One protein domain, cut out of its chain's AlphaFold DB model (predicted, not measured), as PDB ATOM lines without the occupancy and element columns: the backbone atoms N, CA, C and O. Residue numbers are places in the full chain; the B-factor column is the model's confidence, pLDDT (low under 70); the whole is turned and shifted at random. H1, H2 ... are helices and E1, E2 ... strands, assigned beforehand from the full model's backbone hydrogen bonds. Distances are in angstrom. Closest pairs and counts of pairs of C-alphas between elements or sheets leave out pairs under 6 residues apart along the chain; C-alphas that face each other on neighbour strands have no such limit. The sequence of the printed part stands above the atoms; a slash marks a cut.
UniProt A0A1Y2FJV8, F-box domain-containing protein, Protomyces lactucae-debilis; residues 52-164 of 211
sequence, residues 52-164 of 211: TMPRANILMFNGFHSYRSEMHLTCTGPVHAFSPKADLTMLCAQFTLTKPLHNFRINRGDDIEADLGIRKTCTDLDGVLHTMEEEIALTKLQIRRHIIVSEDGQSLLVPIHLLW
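This is residues 52 to 164 of the 211 residues of the protein "F-box domain-containing protein" of Protomyces lactucae-debilis (UniProt A0A1Y2FJV8). Three hairpins, E1 with E2, E3 with E4 and E5 with E6, splay in different directions round a small core at E7, with the short helices H1 and H2 near E7. E1, E2, E3, E4 and E7 make one strongly twisted, branched antiparallel sheet; E5 and E6 are a separate antiparallel pair, of which E5 runs close to E1 near Met 53, while E6 is apart from E1. There are 113 printed residues with seven named strands and two named helices, in the order E1 E2 E3 E4 E5 E6 H1 E7 H2, mostly strand. The whole is compact, with a radius of gyration of the C-alphas of 14.6 A and spans of 51 by 35 by 25 A.

E4, residues 88 to 97, has E3, residues 80 to 85, and E2, residues 66 to 75, on one side and E7, residues 155 to 159, on the other side. Within hydrogen-bond range are N 82 and O 90 for E3 and E4, 2.8 A, N 74 and O 96 for E2 and E4, 2.9 A, and N 95 and O 156 for E4 and E7, 2.8 A. E1, residues 52 to 61, forms a hairpin with E2, with N 58 and O 69 at 3.0 A. E5, residues 116 to 122, and E6, residues 132 to 138, form a hairpin, with N 118 and O 136 at 2.8 A. The closest C-alphas of E1 and E5 are those of Met 53 and Ile 118, 4.7 A apart. H1, residues 140 to 146, only grazes the branched sheet, and every O i to N i+4 pair in it is within hydrogen-bond range. H2, residues 160 to 163, is too short for such a pair; its closest C-alpha to E4 is Ile 160, 5.3 A from that of Cys 92.

E1 begins at C-alpha 52 (8.509, 20.070, -5.965) and bends by 75 degrees at residue 55. E4 is 26.5 A long, E2 25.0 A. H2 ends at C-alpha 163 (18.041, 20.495, 0.537).

The C-alphas farthest apart, of Phe 64 and Asp 126, are 51.4 A apart. The printed part has no cut. The link E4 to E5, 18 residues, is long. Low confidence, pLDDT under 70, includes residues 76 to 89 and 113 to 136.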
ATOM      1  N   THR A  52       8.911  19.339  -4.766       70.94
ATOM      2  CA  THR A  52       8.509  20.070  -5.965       70.94
ATOM      3  C   THR A  52       9.201  21.422  -6.008       70.94
ATOM      4  O   THR A  52       9.401  22.069  -4.986       70.94
ATOM      5  N   MET A  53       9.576  21.857  -7.203       76.38
ATOM      6  CA  MET A  53      10.021  23.214  -7.495       76.38
ATOM      7  C   MET A  53       8.915  23.859  -8.321       76.38
ATOM      8  O   MET A  53       8.886  23.691  -9.542       76.38
ATOM      9  N   PRO A  54       7.943  24.520  -7.673       65.81
ATOM     10  CA  PRO A  54       6.760  25.004  -8.361       65.81
ATOM     11  C   PRO A  54       7.059  26.177  -9.293       65.81
ATOM     12  O   PRO A  54       6.233  26.454 -10.147       65.81
ATOM     13  N   ARG A  55       8.180  26.888  -9.132       73.12
ATOM     14  CA  ARG A  55       8.523  28.039  -9.971       73.12
ATOM     15  C   ARG A  55      10.024  28.107 -10.212       73.12
ATOM     16  O   ARG A  55      10.764  28.612  -9.373       73.12
ATOM     17  N   ALA A  56      10.472  27.608 -11.355       72.69
ATOM     18  CA  ALA A  56      11.852  27.734 -11.801       72.69
ATOM     19  C   ALA A  56      11.903  28.559 -13.089       72.69
ATOM     20  O   ALA A  56      11.426  28.113 -14.127       72.69
ATOM     21  N   ASN A  57      12.493  29.755 -13.042       76.88
ATOM     22  CA  ASN A  57      12.762  30.524 -14.259       76.88
ATOM     23  C   ASN A  57      14.015  29.964 -14.930       76.88
ATOM     24  O   ASN A  57      15.127  30.172 -14.439       76.88
ATOM     25  N   ILE A  58      13.826  29.241 -16.032       77.62
ATOM     26  CA  ILE A  58      14.900  28.539 -16.736       77.62
ATOM     27  C   ILE A  58      15.056  29.123 -18.137       77.62
ATOM     28  O   ILE A  58      14.084  29.269 -18.888       77.62
ATOM     29  N   LEU A  59      16.298  29.433 -18.493       79.06
ATOM     30  CA  LEU A  59      16.717  29.706 -19.856       79.06
ATOM     31  C   LEU A  59      16.966  28.373 -20.567       79.06
ATOM     32  O   LEU A  59      17.862  27.615 -20.223       79.06
ATOM     33  N   MET A  60      16.167  28.069 -21.576       75.31
ATOM     34  CA  MET A  60      16.279  26.824 -22.327       75.31
ATOM     35  C   MET A  60      16.773  27.092 -23.736       75.31
ATOM     36  O   MET A  60      16.484  28.139 -24.321       75.31
ATOM     37  N   PHE A  61      17.482  26.122 -24.302       75.56
ATOM     38  CA  PHE A  61      18.087  26.251 -25.620       75.56
ATOM     39  C   PHE A  61      17.680  25.107 -26.543       75.56
ATOM     40  O   PHE A  61      17.617  23.956 -26.112       75.56
ATOM     41  N   ASN A  62      17.447  25.427 -27.819       76.69
ATOM     42  CA  ASN A  62      17.084  24.451 -28.853       76.69
ATOM     43  C   ASN A  62      18.096  24.329 -30.008       76.69
ATOM     44  O   ASN A  62      17.775  23.755 -31.046       76.69
ATOM     45  N   GLY A  63      19.295  24.905 -29.868       73.44
ATOM     46  CA  GLY A  63      20.313  24.943 -30.926       73.44
ATOM     47  C   GLY A  63      20.421  26.289 -31.647       73.44
ATOM     48  O   GLY A  63      21.506  26.648 -32.093       73.44
ATOM     49  N   PHE A  64      19.329  27.058 -31.715       74.06
ATOM     50  CA  PHE A  64      19.251  28.299 -32.503       74.06
ATOM     51  C   PHE A  64      18.699  29.484 -31.711       74.06
ATOM     52  O   PHE A  64      19.085  30.630 -31.938       74.06
ATOM     53  N   HIS A  65      17.802  29.206 -30.768       73.62
ATOM     54  CA  HIS A  65      17.101  30.202 -29.978       73.62
ATOM     55  C   HIS A  65      17.174  29.861 -28.495       73.62
ATOM     56  O   HIS A  65      17.141  28.693 -28.095       73.62
ATOM     57  N   SER A  66      17.251  30.912 -27.684       76.12
ATOM     58  CA  SER A  66      17.045  30.836 -26.248       76.12
ATOM     59  C   SER A  66      15.606  31.226 -25.913       76.12
ATOM     60  O   SER A  66      15.035  32.145 -26.504       76.12
ATOM     61  N   TYR A  67      15.003  30.506 -24.975       74.88
ATOM     62  CA  TYR A  67      13.639  30.742 -24.517       74.88
ATOM     63  C   TYR A  67      13.608  30.762 -22.993       74.88
ATOM     64  O   TYR A  67      14.167  29.877 -22.350       74.88
ATOM     65  N   ARG A  68      12.960  31.775 -22.417       78.25
ATOM     66  CA  ARG A  68      12.758  31.887 -20.970       78.25
ATOM     67  C   ARG A  68      11.373  31.395 -20.618       78.25
ATOM     68  O   ARG A  68      10.394  31.832 -21.223       78.25
ATOM     69  N   SER A  69      11.293  30.517 -19.629       77.06
ATOM     70  CA  SER A  69      10.014  30.000 -19.170       77.06
ATOM     71  C   SER A  69      10.030  29.678 -17.687       77.06
ATOM     72  O   SER A  69      11.051  29.250 -17.148       77.06
ATOM     73  N   GLU A  70       8.875  29.861 -17.058       80.81
ATOM     74  CA  GLU A  70       8.609  29.364 -15.717       80.81
ATOM     75  C   GLU A  70       8.254  27.878 -15.825       80.81
ATOM     76  O   GLU A  70       7.280  27.488 -16.470       80.81
ATOM     77  N   MET A  71       9.098  27.044 -15.231       80.88
ATOM     78  CA  MET A  71       9.007  25.595 -15.268       80.88
ATOM     79  C   MET A  71       8.689  25.036 -13.890       80.88
ATOM     80  O   MET A  71       9.113  25.568 -12.864       80.88
ATOM     81  N   HIS A  72       7.982  23.911 -13.892       80.44
ATOM     82  CA  HIS A  72       7.758  23.096 -12.709       80.44
ATOM     83  C   HIS A  72       8.708  21.903 -12.763       80.44
ATOM     84  O   HIS A  72       8.741  21.199 -13.778       80.44
ATOM     85  N   LEU A  73       9.464  21.669 -11.687       79.62
ATOM     86  CA  LEU A  73      10.220  20.427 -11.523       79.62
ATOM     87  C   LEU A  73       9.682  19.616 -10.353       79.62
ATOM     88  O   LEU A  73       9.207  20.151  -9.353       79.62
ATOM     89  N   THR A  74       9.795  18.306 -10.470       80.19
ATOM     90  CA  THR A  74       9.370  17.339  -9.460       80.19
ATOM     91  C   THR A  74      10.507  16.372  -9.205       80.19
ATOM     92  O   THR A  74      11.179  15.967 -10.152       80.19
ATOM     93  N   CYS A  75      10.732  16.000  -7.949       80.19
ATOM     94  CA  CYS A  75      11.697  14.956  -7.635       80.19
ATOM     95  C   CYS A  75      11.188  13.615  -8.181       80.19
ATOM     96  O   CYS A  75      10.069  13.212  -7.870       80.19
ATOM     97  N   THR A  76      11.973  12.960  -9.037       69.56
ATOM     98  CA  THR A  76      11.533  11.776  -9.801       69.56
ATOM     99  C   THR A  76      12.125  10.459  -9.321       69.56
ATOM    100  O   THR A  76      12.032   9.464 -10.035       69.56
ATOM    101  N   GLY A  77      12.725  10.397  -8.134       63.91
ATOM    102  CA  GLY A  77      13.299   9.133  -7.695       63.91
ATOM    103  C   GLY A  77      14.074   9.181  -6.389       63.91
ATOM    104  O   GLY A  77      14.165  10.235  -5.754       63.91
ATOM    105  N   PRO A  78      14.625   8.021  -5.989       59.59
ATOM    106  CA  PRO A  78      15.475   7.920  -4.817       59.59
ATOM    107  C   PRO A  78      16.736   8.770  -4.986       59.59
ATOM    108  O   PRO A  78      17.135   9.147  -6.084       59.59
ATOM    109  N   VAL A  79      17.395   9.048  -3.867       66.56
ATOM    110  CA  VAL A  79      18.700   9.701  -3.855       66.56
ATOM    111  C   VAL A  79      19.696   8.909  -4.702       66.56
ATOM    112  O   VAL A  79      19.914   7.720  -4.472       66.56
ATOM    113  N   HIS A  80      20.357   9.591  -5.633       66.62
ATOM    114  CA  HIS A  80      21.417   9.024  -6.450       66.62
ATOM    115  C   HIS A  80      22.783   9.464  -5.930       66.62
ATOM    116  O   HIS A  80      23.029  10.648  -5.692       66.62
ATOM    117  N   ALA A  81      23.696   8.505  -5.789       65.25
ATOM    118  CA  ALA A  81      25.110   8.809  -5.650       65.25
ATOM    119  C   ALA A  81      25.636   9.278  -7.011       65.25
ATOM    120  O   ALA A  81      25.646   8.528  -7.983       65.25
ATOM    121  N   PHE A  82      26.050  10.535  -7.078       68.06
ATOM    122  CA  PHE A  82      26.631  11.150  -8.255       68.06
ATOM    123  C   PHE A  82      28.118  11.408  -8.018       68.06
ATOM    124  O   PHE A  82      28.499  12.019  -7.020       68.06
ATOM    125  N   SER A  83      28.965  10.965  -8.946       68.25
ATOM    126  CA  SER A  83      30.408  11.186  -8.880       68.25
ATOM    127  C   SER A  83      30.857  12.061 -10.055       68.25
ATOM    128  O   SER A  83      31.067  11.549 -11.154       68.25
ATOM    129  N   PRO A  84      31.003  13.392  -9.863       60.06
ATOM    130  CA  PRO A  84      31.510  14.271 -10.917       60.06
ATOM    131  C   PRO A  84      32.989  14.009 -11.234       60.06
ATOM    132  O   PRO A  84      33.472  14.395 -12.297       60.06
ATOM    133  N   LYS A  85      33.728  13.434 -10.274       62.91
ATOM    134  CA  LYS A  85      35.162  13.123 -10.322       62.91
ATOM    135  C   LYS A  85      35.422  11.887  -9.463       62.91
ATOM    136  O   LYS A  85      34.780  11.759  -8.424       62.91
ATOM    137  N   ALA A  86      36.402  11.063  -9.843       53.81
ATOM    138  CA  ALA A  86      36.718   9.776  -9.206       53.81
ATOM    139  C   ALA A  86      36.844   9.812  -7.664       53.81
ATOM    140  O   ALA A  86      36.560   8.811  -7.016       53.81
ATOM    141  N   ASP A  87      37.189  10.967  -7.084       52.19
ATOM    142  CA  ASP A  87      37.437  11.121  -5.643       52.19
ATOM    143  C   ASP A  87      36.285  11.780  -4.860       52.19
ATOM    144  O   ASP A  87      36.374  11.943  -3.644       52.19
ATOM    145  N   LEU A  88      35.202  12.195  -5.528       56.47
ATOM    146  CA  LEU A  88      34.066  12.854  -4.882       56.47
ATOM    147  C   LEU A  88      32.775  12.127  -5.248       56.47
ATOM    148  O   LEU A  88      32.359  12.139  -6.404       56.47
ATOM    149  N   THR A  89      32.125  11.523  -4.256       68.75
ATOM    150  CA  THR A  89      30.758  11.004  -4.388       68.75
ATOM    151  C   THR A  89      29.830  11.917  -3.603       68.75
ATOM    152  O   THR A  89      30.005  12.111  -2.402       68.75
ATOM    153  N   MET A  90      28.862  12.512  -4.289       71.56
ATOM    154  CA  MET A  90      27.843  13.375  -3.708       71.56
ATOM    155  C   MET A  90      26.492  12.685  -3.795       71.56
ATOM    156  O   MET A  90      26.141  12.132  -4.831       71.56
ATOM    157  N   LEU A  91      25.712  12.746  -2.725       75.12
ATOM    158  CA  LEU A  91      24.323  12.314  -2.772       75.12
ATOM    159  C   LEU A  91      23.460  13.454  -3.322       75.12
ATOM    160  O   LEU A  91      23.493  14.574  -2.798       75.12
ATOM    161  N   CYS A  92      22.693  13.162  -4.367       79.75
ATOM    162  CA  CYS A  92      21.858  14.121  -5.078       79.75
ATOM    163  C   CYS A  92      20.425  13.602  -5.214       79.75
ATOM    164  O   CYS A  92      20.203  12.421  -5.474       79.75
ATOM    165  N   ALA A  93      19.453  14.500  -5.093       80.31
ATOM    166  CA  ALA A  93      18.082  14.253  -5.520       80.31
ATOM    167  C   ALA A  93      17.904  14.739  -6.964       80.31
ATOM    168  O   ALA A  93      18.411  15.805  -7.327       80.31
ATOM    169  N   GLN A  94      17.193  13.970  -7.786       84.75
ATOM    170  CA  GLN A  94      16.944  14.316  -9.183       84.75
ATOM    171  C   GLN A  94      15.587  15.001  -9.338       84.75
ATOM    172  O   GLN A  94      14.551  14.393  -9.086       84.75
ATOM    173  N   PHE A  95      15.598  16.248  -9.803       82.12
ATOM    174  CA  PHE A  95      14.411  17.034 -10.128       82.12
ATOM    175  C   PHE A  95      14.236  17.118 -11.639       82.12
ATOM    176  O   PHE A  95      15.072  17.701 -12.324       82.12
ATOM    177  N   THR A  96      13.134  16.582 -12.151       83.69
ATOM    178  CA  THR A  96      12.834  16.535 -13.587       83.69
ATOM    179  C   THR A  96      11.688  17.478 -13.922       83.69
ATOM    180  O   THR A  96      10.770  17.657 -13.116       83.69
ATOM    181  N   LEU A  97      11.720  18.075 -15.114       80.31
ATOM    182  CA  LEU A  97      10.624  18.893 -15.636       80.31
ATOM    183  C   LEU A  97       9.304  18.105 -15.655       80.31
ATOM    184  O   LEU A  97       9.216  17.038 -16.258       80.31
ATOM    185  N   THR A  98       8.243  18.660 -15.065       80.06
ATOM    186  CA  THR A  98       6.904  18.037 -15.055       80.06
ATOM    187  C   THR A  98       6.323  17.895 -16.465       80.06
ATOM    188  O   THR A  98       5.530  16.995 -16.735       80.06
ATOM    189  N   LYS A  99       6.708  18.795 -17.376       78.69
ATOM    190  CA  LYS A  99       6.352  18.749 -18.796       78.69
ATOM    191  C   LYS A  99       7.635  18.814 -19.623       78.69
ATOM    192  O   LYS A  99       8.119  19.919 -19.873       78.69
ATOM    193  N   PRO A 100       8.205  17.665 -20.016       71.75
ATOM    194  CA  PRO A 100       9.418  17.639 -20.820       71.75
ATOM    195  C   PRO A 100       9.179  18.359 -22.149       71.75
ATOM    196  O   PRO A 100       8.188  18.114 -22.840       71.75
ATOM    197  N   LEU A 101      10.077  19.274 -22.510       71.19
ATOM    198  CA  LEU A 101       9.965  20.041 -23.746       71.19
ATOM    199  C   LEU A 101      10.809  19.401 -24.840       71.19
ATOM    200  O   LEU A 101      12.039  19.408 -24.790       71.19
ATOM    201  N   HIS A 102      10.148  18.865 -25.860       67.62
ATOM    202  CA  HIS A 102      10.841  18.325 -27.022       67.62
ATOM    203  C   HIS A 102      11.682  19.427 -27.687       67.62
ATOM    204  O   HIS A 102      11.180  20.514 -27.973       67.62
ATOM    205  N   ASN A 103      12.963  19.129 -27.926       71.94
ATOM    206  CA  ASN A 103      13.983  20.014 -28.512       71.94
ATOM    207  C   ASN A 103      14.573  21.092 -27.598       71.94
ATOM    208  O   ASN A 103      15.433  21.833 -28.061       71.94
ATOM    209  N   PHE A 104      14.173  21.177 -26.331       68.94
ATOM    210  CA  PHE A 104      14.772  22.115 -25.386       68.94
ATOM    211  C   PHE A 104      15.598  21.372 -24.346       68.94
ATOM    212  O   PHE A 104      15.173  20.342 -23.811       68.94
ATOM    213  N   ARG A 105      16.791  21.903 -24.079       78.12
ATOM    214  CA  ARG A 105      17.696  21.403 -23.048       78.12
ATOM    215  C   ARG A 105      18.101  22.522 -22.103       78.12
ATOM    216  O   ARG A 105      18.295  23.667 -22.522       78.12
ATOM    217  N   ILE A 106      18.235  22.154 -20.837       77.44
ATOM    218  CA  ILE A 106      19.012  22.884 -19.845       77.44
ATOM    219  C   ILE A 106      20.472  22.567 -20.167       77.44
ATOM    220  O   ILE A 106      20.827  21.395 -20.285       77.44
ATOM    221  N   ASN A 107      21.313  23.579 -20.368       74.12
ATOM    222  CA  ASN A 107      22.714  23.334 -20.709       74.12
ATOM    223  C   ASN A 107      23.604  23.414 -19.473       74.12
ATOM    224  O   ASN A 107      24.602  22.701 -19.380       74.12
ATOM    225  N   ARG A 108      23.291  24.331 -18.552       76.38
ATOM    226  CA  ARG A 108      24.108  24.637 -17.374       76.38
ATOM    227  C   ARG A 108      23.232  25.032 -16.192       76.38
ATOM    228  O   ARG A 108      22.153  25.581 -16.370       76.38
ATOM    229  N   GLY A 109      23.746  24.855 -14.975       67.06
ATOM    230  CA  GLY A 109      23.112  25.422 -13.778       67.06
ATOM    231  C   GLY A 109      23.001  26.955 -13.833       67.06
ATOM    232  O   GLY A 109      22.088  27.526 -13.248       67.06
ATOM    233  N   ASP A 110      23.882  27.621 -14.592       75.69
ATOM    234  CA  ASP A 110      23.832  29.069 -14.856       75.69
ATOM    235  C   ASP A 110      22.557  29.526 -15.582       75.69
ATOM    236  O   ASP A 110      22.193  30.700 -15.473       75.69
ATOM    237  N   ASP A 111      21.887  28.614 -16.291       75.19
ATOM    238  CA  ASP A 111      20.665  28.889 -17.048       75.19
ATOM    239  C   ASP A 111      19.438  29.076 -16.136       75.19
ATOM    240  O   ASP A 111      18.366  29.470 -16.592       75.19
ATOM    241  N   ILE A 112      19.580  28.812 -14.836       75.25
ATOM    242  CA  ILE A 112      18.540  29.043 -13.839       75.25
ATOM    243  C   ILE A 112      18.648  30.494 -13.360       75.25
ATOM    244  O   ILE A 112      19.573  30.896 -12.650       75.25
ATOM    245  N   GLU A 113      17.694  31.312 -13.793       67.62
ATOM    246  CA  GLU A 113      17.771  32.771 -13.714       67.62
ATOM    247  C   GLU A 113      17.137  33.360 -12.448       67.62
ATOM    248  O   GLU A 113      17.128  34.583 -12.288       67.62
ATOM    249  N   ALA A 114      16.634  32.539 -11.530       65.94
ATOM    250  CA  ALA A 114      16.025  32.974 -10.276       65.94
ATOM    251  C   ALA A 114      16.480  32.099  -9.106       65.94
ATOM    252  O   ALA A 114      16.995  31.000  -9.307       65.94
ATOM    253  N   ASP A 115      16.280  32.610  -7.894       66.75
ATOM    254  CA  ASP A 115      16.346  31.764  -6.711       66.75
ATOM    255  C   ASP A 115      15.230  30.715  -6.805       66.75
ATOM    256  O   ASP A 115      14.128  31.005  -7.281       66.75
ATOM    257  N   LEU A 116      15.535  29.481  -6.412       67.75
ATOM    258  CA  LEU A 116      14.601  28.365  -6.517       67.75
ATOM    259  C   LEU A 116      13.954  28.094  -5.169       67.75
ATOM    260  O   LEU A 116      14.647  27.723  -4.228       67.75
ATOM    261  N   GLY A 117      12.629  28.209  -5.108       62.91
ATOM    262  CA  GLY A 117      11.839  27.672  -4.006       62.91
ATOM    263  C   GLY A 117      11.611  26.175  -4.203       62.91
ATOM    264  O   GLY A 117      11.039  25.756  -5.213       62.91
ATOM    265  N   ILE A 118      12.051  25.360  -3.251       67.06
ATOM    266  CA  ILE A 118      11.760  23.929  -3.188       67.06
ATOM    267  C   ILE A 118      10.720  23.730  -2.104       67.06
ATOM    268  O   ILE A 118      10.990  23.976  -0.931       67.06
ATOM    269  N   ARG A 119       9.544  23.249  -2.494       68.25
ATOM    270  CA  ARG A 119       8.513  22.820  -1.562       68.25
ATOM    271  C   ARG A 119       8.706  21.351  -1.240       68.25
ATOM    272  O   ARG A 119       8.619  20.488  -2.119       68.25
ATOM    273  N   LYS A 120       8.933  21.080   0.035       66.81
ATOM    274  CA  LYS A 120       8.966  19.741   0.604       66.81
ATOM    275  C   LYS A 120       7.585  19.382   1.132       66.81
ATOM    276  O   LYS A 120       6.964  20.205   1.791       66.81
ATOM    277  N   THR A 121       7.133  18.163   0.867       61.81
ATOM    278  CA  THR A 121       5.951  17.571   1.502       61.81
ATOM    279  C   THR A 121       6.346  16.220   2.078       61.81
ATOM    280  O   THR A 121       6.861  15.361   1.363       61.81
ATOM    281  N   CYS A 122       6.163  16.051   3.384       55.00
ATOM    282  CA  CYS A 122       6.421  14.784   4.065       55.00
ATOM    283  C   CYS A 122       5.091  14.127   4.418       55.00
ATOM    284  O   CYS A 122       4.160  14.820   4.823       55.00
ATOM    285  N   THR A 123       5.016  12.809   4.288       50.06
ATOM    286  CA  THR A 123       3.967  11.992   4.903       50.06
ATOM    287  C   THR A 123       4.553  11.324   6.134       50.06
ATOM    288  O   THR A 123       5.651  10.770   6.057       50.06
ATOM    289  N   ASP A 124       3.852  11.407   7.260       44.62
ATOM    290  CA  ASP A 124       4.289  10.753   8.491       44.62
ATOM    291  C   ASP A 124       4.256   9.221   8.340       44.62
ATOM    292  O   ASP A 124       3.483   8.679   7.541       44.62
ATOM    293  N   LEU A 125       5.094   8.527   9.113       43.22
ATOM    294  CA  LEU A 125       5.218   7.064   9.136       43.22
ATOM    295  C   LEU A 125       3.902   6.372   9.519       43.22
ATOM    296  O   LEU A 125       3.652   5.252   9.080       43.22
ATOM    297  N   ASP A 126       3.027   7.063  10.253       46.66
ATOM    298  CA  ASP A 126       1.708   6.564  10.654       46.66
ATOM    299  C   ASP A 126       0.650   6.629   9.534       46.66
ATOM    300  O   ASP A 126      -0.529   6.353   9.759       46.66
ATOM    301  N   GLY A 127       1.030   7.013   8.308       40.91
ATOM    302  CA  GLY A 127       0.114   7.098   7.164       40.91
ATOM    303  C   GLY A 127      -0.917   8.228   7.274       40.91
ATOM    304  O   GLY A 127      -1.749   8.403   6.379       40.91
ATOM    305  N   VAL A 128      -0.854   9.027   8.342       41.25
ATOM    306  CA  VAL A 128      -1.613  10.265   8.495       41.25
ATOM    307  C   VAL A 128      -0.868  11.367   7.742       41.25
ATOM    308  O   VAL A 128       0.289  11.675   8.018       41.25
ATOM    309  N   LEU A 129      -1.540  11.955   6.751       41.59
ATOM    310  CA  LEU A 129      -1.050  13.044   5.898       41.59
ATOM    311  C   LEU A 129      -0.881  14.354   6.692       41.59
ATOM    312  O   LEU A 129      -1.566  15.348   6.451       41.59
ATOM    313  N   HIS A 130       0.058  14.399   7.632       40.47
ATOM    314  CA  HIS A 130       0.574  15.664   8.135       40.47
ATOM    315  C   HIS A 130       1.506  16.250   7.083       40.47
ATOM    316  O   HIS A 130       2.701  15.980   7.054       40.47
ATOM    317  N   THR A 131       0.928  17.046   6.182       45.78
ATOM    318  CA  THR A 131       1.687  17.729   5.133       45.78
ATOM    319  C   THR A 131       2.482  18.860   5.778       45.78
ATOM    320  O   THR A 131       1.988  19.976   5.928       45.78
ATOM    321  N   MET A 132       3.711  18.573   6.204       48.75
ATOM    322  CA  MET A 132       4.677  19.635   6.469       48.75
ATOM    323  C   MET A 132       5.102  20.223   5.128       48.75
ATOM    324  O   MET A 132       5.799  19.553   4.368       48.75
ATOM    325  N   GLU A 133       4.662  21.452   4.854       53.19
ATOM    326  CA  GLU A 133       5.155  22.269   3.749       53.19
ATOM    327  C   GLU A 133       6.312  23.136   4.252       53.19
ATOM    328  O   GLU A 133       6.116  24.057   5.043       53.19
ATOM    329  N   GLU A 134       7.525  22.823   3.808       58.38
ATOM    330  CA  GLU A 134       8.712  23.653   4.032       58.38
ATOM    331  C   GLU A 134       9.167  24.202   2.681       58.38
ATOM    332  O   GLU A 134       9.226  23.455   1.697       58.38
ATOM    333  N   GLU A 135       9.457  25.501   2.628       63.38
ATOM    334  CA  GLU A 135      10.011  26.157   1.447       63.38
ATOM    335  C   GLU A 135      11.502  26.424   1.658       63.38
ATOM    336  O   GLU A 135      11.899  27.150   2.568       63.38
ATOM    337  N   ILE A 136      12.332  25.809   0.819       69.56
ATOM    338  CA  ILE A 136      13.785  25.992   0.812       69.56
ATOM    339  C   ILE A 136      14.127  26.894  -0.365       69.56
ATOM    340  O   ILE A 136      13.868  26.526  -1.509       69.56
ATOM    341  N   ALA A 137      14.729  28.050  -0.100       70.75
ATOM    342  CA  ALA A 137      15.196  28.953  -1.144       70.75
ATOM    343  C   ALA A 137      16.669  28.671  -1.476       70.75
ATOM    344  O   ALA A 137      17.555  28.914  -0.659       70.75
ATOM    345  N   LEU A 138      16.949  28.188  -2.686       70.62
ATOM    346  CA  LEU A 138      18.310  28.078  -3.205       70.62
ATOM    347  C   LEU A 138      18.682  29.348  -3.955       70.62
ATOM    348  O   LEU A 138      18.055  29.696  -4.955       70.62
ATOM    349  N   THR A 139      19.745  30.006  -3.508       73.81
ATOM    350  CA  THR A 139      20.257  31.199  -4.185       73.81
ATOM    351  C   THR A 139      20.888  30.844  -5.527       73.81
ATOM    352  O   THR A 139      21.487  29.774  -5.686       73.81
ATOM    353  N   LYS A 140      20.888  31.785  -6.479       72.62
ATOM    354  CA  LYS A 140      21.632  31.630  -7.748       72.62
ATOM    355  C   LYS A 140      23.075  31.173  -7.549       72.62
ATOM    356  O   LYS A 140      23.572  30.352  -8.309       72.62
ATOM    357  N   LEU A 141      23.769  31.697  -6.538       74.44
ATOM    358  CA  LEU A 141      25.163  31.328  -6.289       74.44
ATOM    359  C   LEU A 141      25.303  29.845  -5.920       74.44
ATOM    360  O   LEU A 141      26.227  29.183  -6.390       74.44
ATOM    361  N   GLN A 142      24.388  29.324  -5.104       74.56
ATOM    362  CA  GLN A 142      24.372  27.916  -4.708       74.56
ATOM    363  C   GLN A 142      24.013  27.017  -5.883       74.56
ATOM    364  O   GLN A 142      24.689  26.017  -6.115       74.56
ATOM    365  N   ILE A 143      23.018  27.427  -6.669       76.19
ATOM    366  CA  ILE A 143      22.612  26.739  -7.891       76.19
ATOM    367  C   ILE A 143      23.817  26.561  -8.822       76.19
ATOM    368  O   ILE A 143      24.160  25.442  -9.187       76.19
ATOM    369  N   ARG A 144      24.537  27.646  -9.115       76.75
ATOM    370  CA  ARG A 144      25.696  27.629 -10.023       76.75
ATOM    371  C   ARG A 144      26.863  26.780  -9.535       76.75
ATOM    372  O   ARG A 144      27.598  26.223 -10.340       76.75
ATOM    373  N   ARG A 145      27.075  26.727  -8.219       78.88
ATOM    374  CA  ARG A 145      28.217  26.018  -7.625       78.88
ATOM    375  C   ARG A 145      27.972  24.528  -7.443       78.88
ATOM    376  O   ARG A 145      28.934  23.766  -7.457       78.88
ATOM    377  N   HIS A 146      26.724  24.135  -7.212       80.31
ATOM    378  CA  HIS A 146      26.423  22.818  -6.660       80.31
ATOM    379  C   HIS A 146      25.402  22.022  -7.469       80.31
ATOM    380  O   HIS A 146      25.445  20.797  -7.407       80.31
ATOM    381  N   ILE A 147      24.492  22.668  -8.206       83.06
ATOM    382  CA  ILE A 147      23.501  21.948  -9.011       83.06
ATOM    383  C   ILE A 147      24.138  21.496 -10.316       83.06
ATOM    384  O   ILE A 147      24.842  22.248 -10.993       83.06
ATOM    385  N   ILE A 148      23.858  20.249 -10.671       85.38
ATOM    386  CA  ILE A 148      24.404  19.597 -11.852       85.38
ATOM    387  C   ILE A 148      23.248  19.313 -12.799       85.38
ATOM    388  O   ILE A 148      22.197  18.834 -12.384       85.38
ATOM    389  N   VAL A 149      23.430  19.622 -14.077       84.69
ATOM    390  CA  VAL A 149      22.455  19.257 -15.103       84.69
ATOM    391  C   VAL A 149      22.715  17.809 -15.505       84.69
ATOM    392  O   VAL A 149      23.853  17.448 -15.803       84.69
ATOM    393  N   SER A 150      21.674  16.983 -15.469       83.75
ATOM    394  CA  SER A 150      21.727  15.581 -15.887       83.75
ATOM    395  C   SER A 150      21.991  15.460 -17.392       83.75
ATOM    396  O   SER A 150      21.713  16.375 -18.168       83.75
ATOM    397  N   GLU A 151      22.498  14.306 -17.825       82.19
ATOM    398  CA  GLU A 151      22.800  14.021 -19.237       82.19
ATOM    399  C   GLU A 151      21.561  14.074 -20.144       82.19
ATOM    400  O   GLU A 151      21.670  14.347 -21.341       82.19
ATOM    401  N   ASP A 152      20.371  13.862 -19.575       82.88
ATOM    402  CA  ASP A 152      19.094  14.001 -20.281       82.88
ATOM    403  C   ASP A 152      18.789  15.450 -20.714       82.88
ATOM    404  O   ASP A 152      17.933  15.675 -21.574       82.88
ATOM    405  N   GLY A 153      19.494  16.439 -20.150       81.12
ATOM    406  CA  GLY A 153      19.279  17.864 -20.392       81.12
ATOM    407  C   GLY A 153      17.925  18.383 -19.900       81.12
ATOM    408  O   GLY A 153      17.517  19.471 -20.304       81.12
ATOM    409  N   GLN A 154      17.204  17.620 -19.077       81.94
ATOM    410  CA  GLN A 154      15.868  17.948 -18.560       81.94
ATOM    411  C   GLN A 154      15.714  17.703 -17.058       81.94
ATOM    412  O   GLN A 154      14.672  18.034 -16.484       81.94
ATOM    413  N   SER A 155      16.760  17.180 -16.422       84.81
ATOM    414  CA  SER A 155      16.819  16.981 -14.985       84.81
ATOM    415  C   SER A 155      17.952  17.772 -14.341       84.81
ATOM    416  O   SER A 155      19.027  17.971 -14.911       84.81
ATOM    417  N   LEU A 156      17.710  18.189 -13.104       85.81
ATOM    418  CA  LEU A 156      18.668  18.830 -12.218       85.81
ATOM    419  C   LEU A 156      18.984  17.882 -11.066       85.81
ATOM    420  O   LEU A 156      18.093  17.451 -10.335       85.81
ATOM    421  N   LEU A 157      20.258  17.577 -10.883       85.75
ATOM    422  CA  LEU A 157      20.771  16.871  -9.722       85.75
ATOM    423  C   LEU A 157      21.103  17.911  -8.654       85.75
ATOM    424  O   LEU A 157      22.045  18.695  -8.795       85.75
ATOM    425  N   VAL A 158      20.302  17.925  -7.594       82.69
ATOM    426  CA  VAL A 158      20.458  18.847  -6.470       82.69
ATOM    427  C   VAL A 158      21.090  18.101  -5.302       82.69
ATOM    428  O   VAL A 158      20.493  17.148  -4.794       82.69
ATOM    429  N   PRO A 159      22.287  18.509  -4.851       80.12
ATOM    430  CA  PRO A 159      22.923  17.896  -3.702       80.12
ATOM    431  C   PRO A 159      22.058  17.969  -2.452       80.12
ATOM    432  O   PRO A 159      21.520  19.023  -2.111       80.12
ATOM    433  N   ILE A 160      22.002  16.865  -1.716       74.75
ATOM    434  CA  ILE A 160      21.190  16.750  -0.502       74.75
ATOM    435  C   ILE A 160      21.513  17.831   0.520       74.75
ATOM    436  O   ILE A 160      20.612  18.350   1.168       74.75
ATOM    437  N   HIS A 161      22.789  18.191   0.663       71.56
ATOM    438  CA  HIS A 161      23.177  19.211   1.627       71.56
ATOM    439  C   HIS A 161      22.495  20.557   1.339       71.56
ATOM    440  O   HIS A 161      22.173  21.265   2.280       71.56
ATOM    441  N   LEU A 162      22.189  20.891   0.079       73.69
ATOM    442  CA  LEU A 162      21.437  22.106  -0.254       73.69
ATOM    443  C   LEU A 162      19.953  22.004   0.098       73.69
ATOM    444  O   LEU A 162      19.338  23.006   0.439       73.69
ATOM    445  N   LEU A 163      19.398  20.793   0.070       70.81
ATOM    446  CA  LEU A 163      18.041  20.495   0.537       70.81
ATOM    447  C   LEU A 163      17.952  20.449   2.072       70.81
ATOM    448  O   LEU A 163      16.890  20.152   2.617       70.81
ATOM    449  N   TRP A 164      19.072  20.675   2.767       63.69
ATOM    450  CA  TRP A 164      19.212  20.358   4.182       63.69
ATOM    451  C   TRP A 164      19.945  21.405   5.038       63.69
ATOM    452  O   TRP A 164      19.816  21.396   6.265       63.69
TER     453      TRP A 164